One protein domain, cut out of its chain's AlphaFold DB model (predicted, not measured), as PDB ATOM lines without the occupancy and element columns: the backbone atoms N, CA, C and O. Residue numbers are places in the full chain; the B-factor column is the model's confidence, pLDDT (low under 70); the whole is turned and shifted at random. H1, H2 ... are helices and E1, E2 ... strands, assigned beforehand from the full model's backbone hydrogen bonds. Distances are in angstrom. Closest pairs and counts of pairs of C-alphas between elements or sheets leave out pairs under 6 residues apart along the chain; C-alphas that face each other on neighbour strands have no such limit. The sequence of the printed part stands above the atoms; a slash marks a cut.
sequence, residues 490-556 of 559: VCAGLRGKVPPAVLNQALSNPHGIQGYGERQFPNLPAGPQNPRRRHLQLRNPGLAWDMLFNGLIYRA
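This is residues 490 to 556 of the 559 residues of an uncharacterized protein of bacterium (UniProt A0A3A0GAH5). This domain has little regular structure: mostly long loops, with a small hairpin of strands E1 and E2 near the middle and one short helix, H1, near it. The loop of residues 509 to 534 leads away from H1, reaches one far end near Pro 525 and returns to E1. The printed part has 67 residues, ordered H1, E1, E2; the antiparallel sheet is E1 - E2. The class is mixed, with 17 residues in named elements; the whole is compact, radius of gyration of the C-alphas 12.3 A, spans 35 by 25 by 22 A.

H1, residues 500 to 508, starts at C-alpha (-7.702, -8.906, -6.329) and is 12.3 A long. E1 is residues 535 to 538; E2, residues 552 to 555, ends at C-alpha (-15.373, -26.026, -10.916).

E1 and E2 form an antiparallel hairpin at 137 degrees, with N 553 and O 537 2.8 A apart. H1 and E2 are near each other, with 5 pairs of C-alphas within 10 A. In H1 every O i to N i+4 pair is within hydrogen-bond range.

The C-alphas farthest apart, Pro 499 and Pro 525, are 35.6 A apart. Both links are long; the printed part has no cut, and no printed residue is under 70 in pLDDT.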
ATOM      1  N   VAL A 490     -16.803 -16.547  -6.805       96.25
ATOM      2  CA  VAL A 490     -15.459 -16.693  -6.217       96.25
ATOM      3  C   VAL A 490     -15.541 -17.464  -4.906       96.25
ATOM      4  O   VAL A 490     -16.209 -17.018  -3.972       96.25
ATOM      5  N   CYS A 491     -14.829 -18.588  -4.801       96.00
ATOM      6  CA  CYS A 491     -14.782 -19.354  -3.558       96.00
ATOM      7  C   CYS A 491     -14.070 -18.591  -2.434       96.00
ATOM      8  O   CYS A 491     -13.058 -17.929  -2.660       96.00
ATOM      9  N   ALA A 492     -14.568 -18.719  -1.200       92.75
ATOM     10  CA  ALA A 492     -14.049 -17.972  -0.052       92.75
ATOM     11  C   ALA A 492     -12.547 -18.208   0.185       92.75
ATOM     12  O   ALA A 492     -11.815 -17.244   0.378       92.75
ATOM     13  N   GLY A 493     -12.071 -19.453   0.062       89.06
ATOM     14  CA  GLY A 493     -10.653 -19.807   0.229       89.06
ATOM     15  C   GLY A 493      -9.706 -19.234  -0.833       89.06
ATOM     16  O   GLY A 493      -8.490 -19.358  -0.698       89.06
ATOM     17  N   LEU A 494     -10.247 -18.612  -1.884       93.88
ATOM     18  CA  LEU A 494      -9.483 -17.901  -2.905       93.88
ATOM     19  C   LEU A 494      -9.162 -16.460  -2.482       93.88
ATOM     20  O   LEU A 494      -8.142 -15.897  -2.888       93.88
ATOM     21  N   ARG A 495     -10.038 -15.864  -1.659       88.38
ATOM     22  CA  ARG A 495      -9.893 -14.496  -1.160       88.38
ATOM     23  C   ARG A 495      -8.707 -14.466  -0.194       88.38
ATOM     24  O   ARG A 495      -8.738 -15.114   0.845       88.38
ATOM     25  N   GLY A 496      -7.646 -13.758  -0.578       86.31
ATOM     26  CA  GLY A 496      -6.383 -13.684   0.168       86.31
ATOM     27  C   GLY A 496      -5.259 -14.583  -0.359       86.31
ATOM     28  O   GLY A 496      -4.113 -14.373   0.019       86.31
ATOM     29  N   LYS A 497      -5.545 -15.533  -1.264       92.19
ATOM     30  CA  LYS A 497      -4.514 -16.344  -1.948       92.19
ATOM     31  C   LYS A 497      -4.172 -15.842  -3.351       92.19
ATOM     32  O   LYS A 497      -3.117 -16.178  -3.873       92.19
ATOM     33  N   VAL A 498      -5.075 -15.077  -3.962       95.81
ATOM     34  CA  VAL A 498      -4.950 -14.550  -5.326       95.81
ATOM     35  C   VAL A 498      -5.066 -13.023  -5.278       95.81
ATOM     36  O   VAL A 498      -5.968 -12.523  -4.596       95.81
ATOM     37  N   PRO A 499      -4.212 -12.268  -5.998       96.75
ATOM     38  CA  PRO A 499      -4.335 -10.818  -6.082       96.75
ATOM     39  C   PRO A 499      -5.730 -10.380  -6.571       96.75
ATOM     40  O   PRO A 499      -6.231 -10.935  -7.555       96.75
ATOM     41  N   PRO A 500      -6.357  -9.356  -5.956       95.06
ATOM     42  CA  PRO A 500      -7.702  -8.906  -6.329       95.06
ATOM     43  C   PRO A 500      -7.869  -8.546  -7.813       95.06
ATOM     44  O   PRO A 500      -8.908  -8.837  -8.396       95.06
ATOM     45  N   ALA A 501      -6.839  -7.975  -8.447       90.12
ATOM     46  CA  ALA A 501      -6.868  -7.627  -9.870       90.12
ATOM     47  C   ALA A 501      -7.095  -8.852 -10.776       90.12
ATOM     48  O   ALA A 501      -7.878  -8.791 -11.720       90.12
ATOM     49  N   VAL A 502      -6.474  -9.986 -10.437       94.94
ATOM     50  CA  VAL A 502      -6.593 -11.243 -11.189       94.94
ATOM     51  C   VAL A 502      -7.992 -11.837 -11.021       94.94
ATOM     52  O   VAL A 502      -8.583 -12.322 -11.984       94.94
ATOM     53  N   LEU A 503      -8.559 -11.753  -9.812       96.06
ATOM     54  CA  LEU A 503      -9.938 -12.177  -9.554       96.06
ATOM     55  C   LEU A 503     -10.946 -11.321 -10.325       96.06
ATOM     56  O   LEU A 503     -11.858 -11.866 -10.941       96.06
ATOM     57  N   ASN A 504     -10.758 -10.001 -10.346       93.75
ATOM     58  CA  ASN A 504     -11.635  -9.086 -11.076       93.75
ATOM     59  C   ASN A 504     -11.586  -9.339 -12.589       93.75
ATOM     60  O   ASN A 504     -12.633  -9.376 -13.230       93.75
ATOM     61  N   GLN A 505     -10.396  -9.585 -13.147       90.31
ATOM     62  CA  GLN A 505     -10.232  -9.947 -14.558       90.31
ATOM     63  C   GLN A 505     -10.910 -11.285 -14.896       90.31
ATOM     64  O   GLN A 505     -11.571 -11.409 -15.925       90.31
ATOM     65  N   ALA A 506     -10.789 -12.286 -14.019       94.19
ATOM     66  CA  ALA A 506     -11.436 -13.585 -14.202       94.19
ATOM     67  C   ALA A 506     -12.973 -13.518 -14.110       94.19
ATOM     68  O   ALA A 506     -13.662 -14.353 -14.696       94.19
ATOM     69  N   LEU A 507     -13.517 -12.546 -13.370       94.44
ATOM     70  CA  LEU A 507     -14.959 -12.309 -13.266       94.44
ATOM     71  C   LEU A 507     -15.513 -11.483 -14.428       94.44
ATOM     72  O   LEU A 507     -16.640 -11.732 -14.845       94.44
ATOM     73  N   SER A 508     -14.749 -10.521 -14.953       92.38
ATOM     74  CA  SER A 508     -15.164  -9.718 -16.110       92.38
ATOM     75  C   SER A 508     -15.050 -10.478 -17.434       92.38
ATOM     76  O   SER A 508     -15.784 -10.176 -18.370       92.38
ATOM     77  N   ASN A 509     -14.176 -11.489 -17.507       92.75
ATOM     78  CA  ASN A 509     -14.044 -12.378 -18.661       92.75
ATOM     79  C   ASN A 509     -13.985 -13.863 -18.243       92.75
ATOM     80  O   ASN A 509     -12.933 -14.506 -18.341       92.75
ATOM     81  N   PRO A 510     -15.106 -14.446 -17.787       93.94
ATOM     82  CA  PRO A 510     -15.108 -15.804 -17.257       93.94
ATOM     83  C   PRO A 510     -14.868 -16.865 -18.342       93.94
ATOM     84  O   PRO A 510     -14.267 -17.897 -18.059       93.94
ATOM     85  N   HIS A 511     -15.239 -16.589 -19.598       89.31
ATOM     86  CA  HIS A 511     -14.987 -17.477 -20.740       89.31
ATOM     87  C   HIS A 511     -13.495 -17.637 -21.075       89.31
ATOM     88  O   HIS A 511     -13.120 -18.622 -21.706       89.31
ATOM     89  N   GLY A 512     -12.641 -16.707 -20.633       87.62
ATOM     90  CA  GLY A 512     -11.186 -16.814 -20.764       87.62
ATOM     91  C   GLY A 512     -10.530 -17.771 -19.762       87.62
ATOM     92  O   GLY A 512      -9.337 -18.044 -19.878       87.62
ATOM     93  N   ILE A 513     -11.277 -18.284 -18.778       94.56
ATOM     94  CA  ILE A 513     -10.764 -19.172 -17.732       94.56
ATOM     95  C   ILE A 513     -11.281 -20.592 -17.955       94.56
ATOM     96  O   ILE A 513     -12.476 -20.824 -18.149       94.56
ATOM     97  N   GLN A 514     -10.367 -21.562 -17.877       92.88
ATOM     98  CA  GLN A 514     -10.655 -22.974 -18.116       92.88
ATOM     99  C   GLN A 514     -11.890 -23.448 -17.330       92.88
ATOM    100  O   GLN A 514     -12.000 -23.241 -16.118       92.88
ATOM    101  N   GLY A 515     -12.795 -24.139 -18.022       93.69
ATOM    102  CA  GLY A 515     -13.936 -24.813 -17.419       93.69
ATOM    103  C   GLY A 515     -15.195 -23.967 -17.234       93.69
ATOM    104  O   GLY A 515     -16.199 -24.548 -16.840       93.69
ATOM    105  N   TYR A 516     -15.204 -22.651 -17.481       96.06
ATOM    106  CA  TYR A 516     -16.408 -21.839 -17.245       96.06
ATOM    107  C   TYR A 516     -17.594 -22.291 -18.108       96.06
ATOM    108  O   TYR A 516     -17.484 -22.424 -19.324       96.06
ATOM    109  N   GLY A 517     -18.746 -22.536 -17.480       90.94
ATOM    110  CA  GLY A 517     -19.973 -22.936 -18.171       90.94
ATOM    111  C   GLY A 517     -19.996 -24.389 -18.670       90.94
ATOM    112  O   GLY A 517     -21.070 -24.866 -19.054       90.94
ATOM    113  N   GLU A 518     -18.870 -25.110 -18.613       92.69
ATOM    114  CA  GLU A 518     -18.784 -26.543 -18.914       92.69
ATOM    115  C   GLU A 518     -19.497 -27.382 -17.846       92.69
ATOM    116  O   GLU A 518     -19.646 -26.968 -16.695       92.69
ATOM    117  N   ARG A 519     -19.914 -28.602 -18.199       92.12
ATOM    118  CA  ARG A 519     -20.455 -29.567 -17.230       92.12
ATOM    119  C   ARG A 519     -19.343 -30.110 -16.333       92.12
ATOM    120  O   ARG A 519     -18.199 -30.242 -16.770       92.12
ATOM    121  N   GLN A 520     -19.664 -30.458 -15.085       93.56
ATOM    122  CA  GLN A 520     -18.725 -31.147 -14.191       93.56
ATOM    123  C   GLN A 520     -18.100 -32.366 -14.887       93.56
ATOM    124  O   GLN A 520     -16.874 -32.479 -14.947       93.56
ATOM    125  N   PHE A 521     -18.954 -33.178 -15.507       91.25
ATOM    126  CA  PHE A 521     -18.644 -34.346 -16.318       91.25
ATOM    127  C   PHE A 521     -19.154 -34.116 -17.755       91.25
ATOM    128  O   PHE A 521     -20.367 -34.184 -17.989       91.25
ATOM    129  N   PRO A 522     -18.264 -33.841 -18.728       86.94
ATOM    130  CA  PRO A 522     -18.655 -33.526 -20.107       86.94
ATOM    131  C   PRO A 522     -19.497 -34.614 -20.786       86.94
ATOM    132  O   PRO A 522     -20.384 -34.300 -21.573       86.94
ATOM    133  N   ASN A 523     -19.262 -35.879 -20.427       90.06
ATOM    134  CA  ASN A 523     -19.896 -37.038 -21.059       90.06
ATOM    135  C   ASN A 523     -21.240 -37.441 -20.426       90.06
ATOM    136  O   ASN A 523     -21.836 -38.423 -20.856       90.06
ATOM    137  N   LEU A 524     -21.716 -36.723 -19.402       82.88
ATOM    138  CA  LEU A 524     -23.000 -37.008 -18.755       82.88
ATOM    139  C   LEU A 524     -24.067 -35.968 -19.144       82.88
ATOM    140  O   LEU A 524     -23.733 -34.798 -19.389       82.88
ATOM    141  N   PRO A 525     -25.363 -36.343 -19.173       86.44
ATOM    142  CA  PRO A 525     -26.474 -35.402 -19.325       86.44
ATOM    143  C   PRO A 525     -26.429 -34.262 -18.297       86.44
ATOM    144  O   PRO A 525     -25.810 -34.382 -17.239       86.44
ATOM    145  N   ALA A 526     -27.069 -33.134 -18.612       86.56
ATOM    146  CA  ALA A 526     -27.223 -32.052 -17.647       86.56
ATOM    147  C   ALA A 526     -28.183 -32.504 -16.545       86.56
ATOM    148  O   ALA A 526     -29.214 -33.107 -16.830       86.56
ATOM    149  N   GLY A 527     -27.858 -32.183 -15.298       86.69
ATOM    150  CA  GLY A 527     -28.719 -32.481 -14.163       86.69
ATOM    151  C   GLY A 527     -28.112 -32.000 -12.849       86.69
ATOM    152  O   GLY A 527     -26.974 -31.525 -12.842       86.69
ATOM    153  N   PRO A 528     -28.831 -32.143 -11.725       89.25
ATOM    154  CA  PRO A 528     -28.350 -31.717 -10.407       89.25
ATOM    155  C   PRO A 528     -27.015 -32.356  -9.995       89.25
ATOM    156  O   PRO A 528     -26.224 -31.733  -9.298       89.25
ATOM    157  N   GLN A 529     -26.747 -33.578 -10.466       91.44
ATOM    158  CA  GLN A 529     -25.504 -34.327 -10.220       91.44
ATOM    159  C   GLN A 529     -24.385 -34.010 -11.227       91.44
ATOM    160  O   GLN A 529     -23.262 -34.486 -11.085       91.44
ATOM    161  N   ASN A 530     -24.685 -33.216 -12.256       94.38
ATOM    162  CA  ASN A 530     -23.729 -32.766 -13.258       94.38
ATOM    163  C   ASN A 530     -23.931 -31.268 -13.556       94.38
ATOM    164  O   ASN A 530     -24.283 -30.891 -14.684       94.38
ATOM    165  N   PRO A 531     -23.784 -30.404 -12.534       94.00
ATOM    166  CA  PRO A 531     -24.011 -28.979 -12.687       94.00
ATOM    167  C   PRO A 531     -22.946 -28.352 -13.593       94.00
ATOM    168  O   PRO A 531     -21.871 -28.913 -13.842       94.00
ATOM    169  N   ARG A 532     -23.238 -27.142 -14.072       93.56
ATOM    170  CA  ARG A 532     -22.241 -26.326 -14.764       93.56
ATOM    171  C   ARG A 532     -21.203 -25.799 -13.777       93.56
ATOM    172  O   ARG A 532     -21.505 -25.466 -12.631       93.56
ATOM    173  N   ARG A 533     -19.972 -25.692 -14.249       96.56
ATOM    174  CA  ARG A 533     -18.844 -25.138 -13.516       96.56
ATOM    175  C   ARG A 533     -18.948 -23.612 -13.506       96.56
ATOM    176  O   ARG A 533     -18.884 -22.969 -14.550       96.56
ATOM    177  N   ARG A 534     -19.122 -23.045 -12.313       95.94
ATOM    178  CA  ARG A 534     -19.237 -21.593 -12.080       95.94
ATOM    179  C   ARG A 534     -18.473 -21.108 -10.850       95.94
ATOM    180  O   ARG A 534     -18.463 -19.916 -10.581       95.94
ATOM    181  N   HIS A 535     -17.824 -22.008 -10.112       97.44
ATOM    182  CA  HIS A 535     -17.067 -21.673  -8.908       97.44
ATOM    183  C   HIS A 535     -15.582 -21.534  -9.247       97.44
ATOM    184  O   HIS A 535     -14.936 -22.516  -9.605       97.44
ATOM    185  N   LEU A 536     -15.059 -20.314  -9.174       97.62
ATOM    186  CA  LEU A 536     -13.670 -19.982  -9.467       97.62
ATOM    187  C   LEU A 536     -12.762 -20.443  -8.320       97.62
ATOM    188  O   LEU A 536     -12.979 -20.067  -7.162       97.62
ATOM    189  N   GLN A 537     -11.745 -21.241  -8.649       97.19
ATOM    190  CA  GLN A 537     -10.770 -21.811  -7.716       97.19
ATOM    191  C   GLN A 537      -9.352 -21.853  -8.302       97.19
ATOM    192  O   GLN A 537      -9.165 -21.632  -9.495       97.19
ATOM    193  N   LEU A 538      -8.347 -22.176  -7.478       96.38
ATOM    194  CA  LEU A 538      -7.018 -22.565  -7.961       96.38
ATOM    195  C   LEU A 538      -7.066 -23.980  -8.544       96.38
ATOM    196  O   LEU A 538      -7.826 -24.833  -8.075       96.38
ATOM    197  N   ARG A 539      -6.218 -24.253  -9.540       95.00
ATOM    198  CA  ARG A 539      -6.035 -25.609 -10.075       95.00
ATOM    199  C   ARG A 539      -5.678 -26.592  -8.956       95.00
ATOM    200  O   ARG A 539      -6.307 -27.649  -8.879       95.00
ATOM    201  N   ASN A 540      -4.752 -26.206  -8.079       93.88
ATOM    202  CA  ASN A 540      -4.408 -26.882  -6.833       93.88
ATOM    203  C   ASN A 540      -4.628 -25.931  -5.630       93.88
ATOM    204  O   ASN A 540      -3.857 -24.984  -5.453       93.88
ATOM    205  N   PRO A 541      -5.648 -26.161  -4.781       90.81
ATOM    206  CA  PRO A 541      -5.969 -25.275  -3.656       90.81
ATOM    207  C   PRO A 541      -4.928 -25.292  -2.519       90.81
ATOM    208  O   PRO A 541      -4.933 -24.386  -1.675       90.81
ATOM    209  N   GLY A 542      -4.043 -26.298  -2.496       91.31
ATOM    210  CA  GLY A 542      -2.954 -26.433  -1.526       91.31
ATOM    211  C   GLY A 542      -1.688 -25.644  -1.871       91.31
ATOM    212  O   GLY A 542      -0.804 -25.539  -1.029       91.31
ATOM    213  N   LEU A 543      -1.593 -25.078  -3.079       90.12
ATOM    214  CA  LEU A 543      -0.444 -24.285  -3.522       90.12
ATOM    215  C   LEU A 543      -0.794 -22.792  -3.592       90.12
ATOM    216  O   LEU A 543      -1.961 -22.420  -3.726       90.12
ATOM    217  N   ALA A 544       0.227 -21.935  -3.511       91.38
ATOM    218  CA  ALA A 544       0.072 -20.503  -3.744       91.38
ATOM    219  C   ALA A 544      -0.385 -20.236  -5.186       91.38
ATOM    220  O   ALA A 544      -0.160 -21.054  -6.083       91.38
ATOM    221  N   TRP A 545      -1.052 -19.104  -5.402       95.75
ATOM    222  CA  TRP A 545      -1.390 -18.675  -6.752       95.75
ATOM    223  C   TRP A 545      -0.121 -18.336  -7.526       95.75
ATOM    224  O   TRP A 545       0.719 -17.576  -7.050       95.75
ATOM    225  N   ASP A 546      -0.030 -18.882  -8.732       93.88
ATOM    226  CA  ASP A 546       1.000 -18.551  -9.702       93.88
ATOM    227  C   ASP A 546       0.386 -18.632 -11.102       93.88
ATOM    228  O   ASP A 546      -0.365 -19.563 -11.407       93.88
ATOM    229  N   MET A 547       0.689 -17.653 -11.952       86.62
ATOM    230  CA  MET A 547       0.089 -17.546 -13.282       86.62
ATOM    231  C   MET A 547       0.443 -18.728 -14.199       86.62
ATOM    232  O   MET A 547      -0.374 -19.109 -15.035       86.62
ATOM    233  N   LEU A 548       1.631 -19.316 -14.043       76.19
ATOM    234  CA  LEU A 548       2.147 -20.390 -14.890       76.19
ATOM    235  C   LEU A 548       1.894 -21.769 -14.274       76.19
ATOM    236  O   LEU A 548       1.478 -22.695 -14.973       76.19
ATOM    237  N   PHE A 549       2.114 -21.911 -12.966       88.12
ATOM    238  CA  PHE A 549       2.150 -23.217 -12.304       88.12
ATOM    239  C   PHE A 549       0.856 -23.573 -11.561       88.12
ATOM    240  O   PHE A 549       0.546 -24.755 -11.402       88.12
ATOM    241  N   ASN A 550       0.067 -22.582 -11.131       96.19
ATOM    242  CA  ASN A 550      -1.157 -22.812 -10.361       96.19
ATOM    243  C   ASN A 550      -2.243 -21.759 -10.644       96.19
ATOM    244  O   ASN A 550      -2.666 -21.008  -9.763       96.19
ATOM    245  N   GLY A 551      -2.682 -21.709 -11.902       95.75
ATOM    246  CA  GLY A 551      -3.686 -20.758 -12.375       95.75
ATOM    247  C   GLY A 551      -5.111 -21.015 -11.864       95.75
ATOM    248  O   GLY A 551      -5.399 -21.984 -11.153       95.75
ATOM    249  N   LEU A 552      -6.024 -20.127 -12.263       97.50
ATOM    250  CA  LEU A 552      -7.449 -20.204 -11.945       97.50
ATOM    251  C   LEU A 552      -8.196 -21.193 -12.855       97.50
ATOM    252  O   LEU A 552      -7.881 -21.328 -14.035       97.50
ATOM    253  N   ILE A 553      -9.216 -21.859 -12.315       97.38
ATOM    254  CA  ILE A 553     -10.116 -22.772 -13.030       97.38
ATOM    255  C   ILE A 553     -11.533 -22.670 -12.453       97.38
ATOM    256  O   ILE A 553     -11.707 -22.464 -11.250       97.38
ATOM    257  N   TYR A 554     -12.556 -22.852 -13.286       97.50
ATOM    258  CA  TYR A 554     -13.938 -22.993 -12.829       97.50
ATOM    259  C   TYR A 554     -14.286 -24.458 -12.539       97.50
ATOM    260  O   TYR A 554     -14.047 -25.351 -13.353       97.50
ATOM    261  N   ARG A 555     -14.898 -24.711 -11.378       97.00
ATOM    262  CA  ARG A 555     -15.373 -26.026 -10.916       97.00
ATOM    263  C   ARG A 555     -16.865 -25.995 -10.565       97.00
ATOM    264  O   ARG A 555     -17.512 -24.944 -10.521       97.00
ATOM    265  N   ALA A 556     -17.430 -27.179 -10.351       94.81
ATOM    266  CA  ALA A 556     -18.842 -27.384 -10.022       94.81
ATOM    267  C   ALA A 556     -19.233 -26.877  -8.622       94.81
ATOM    268  O   ALA A 556     -20.380 -26.493  -8.418       94.81
TER     269      ALA A 556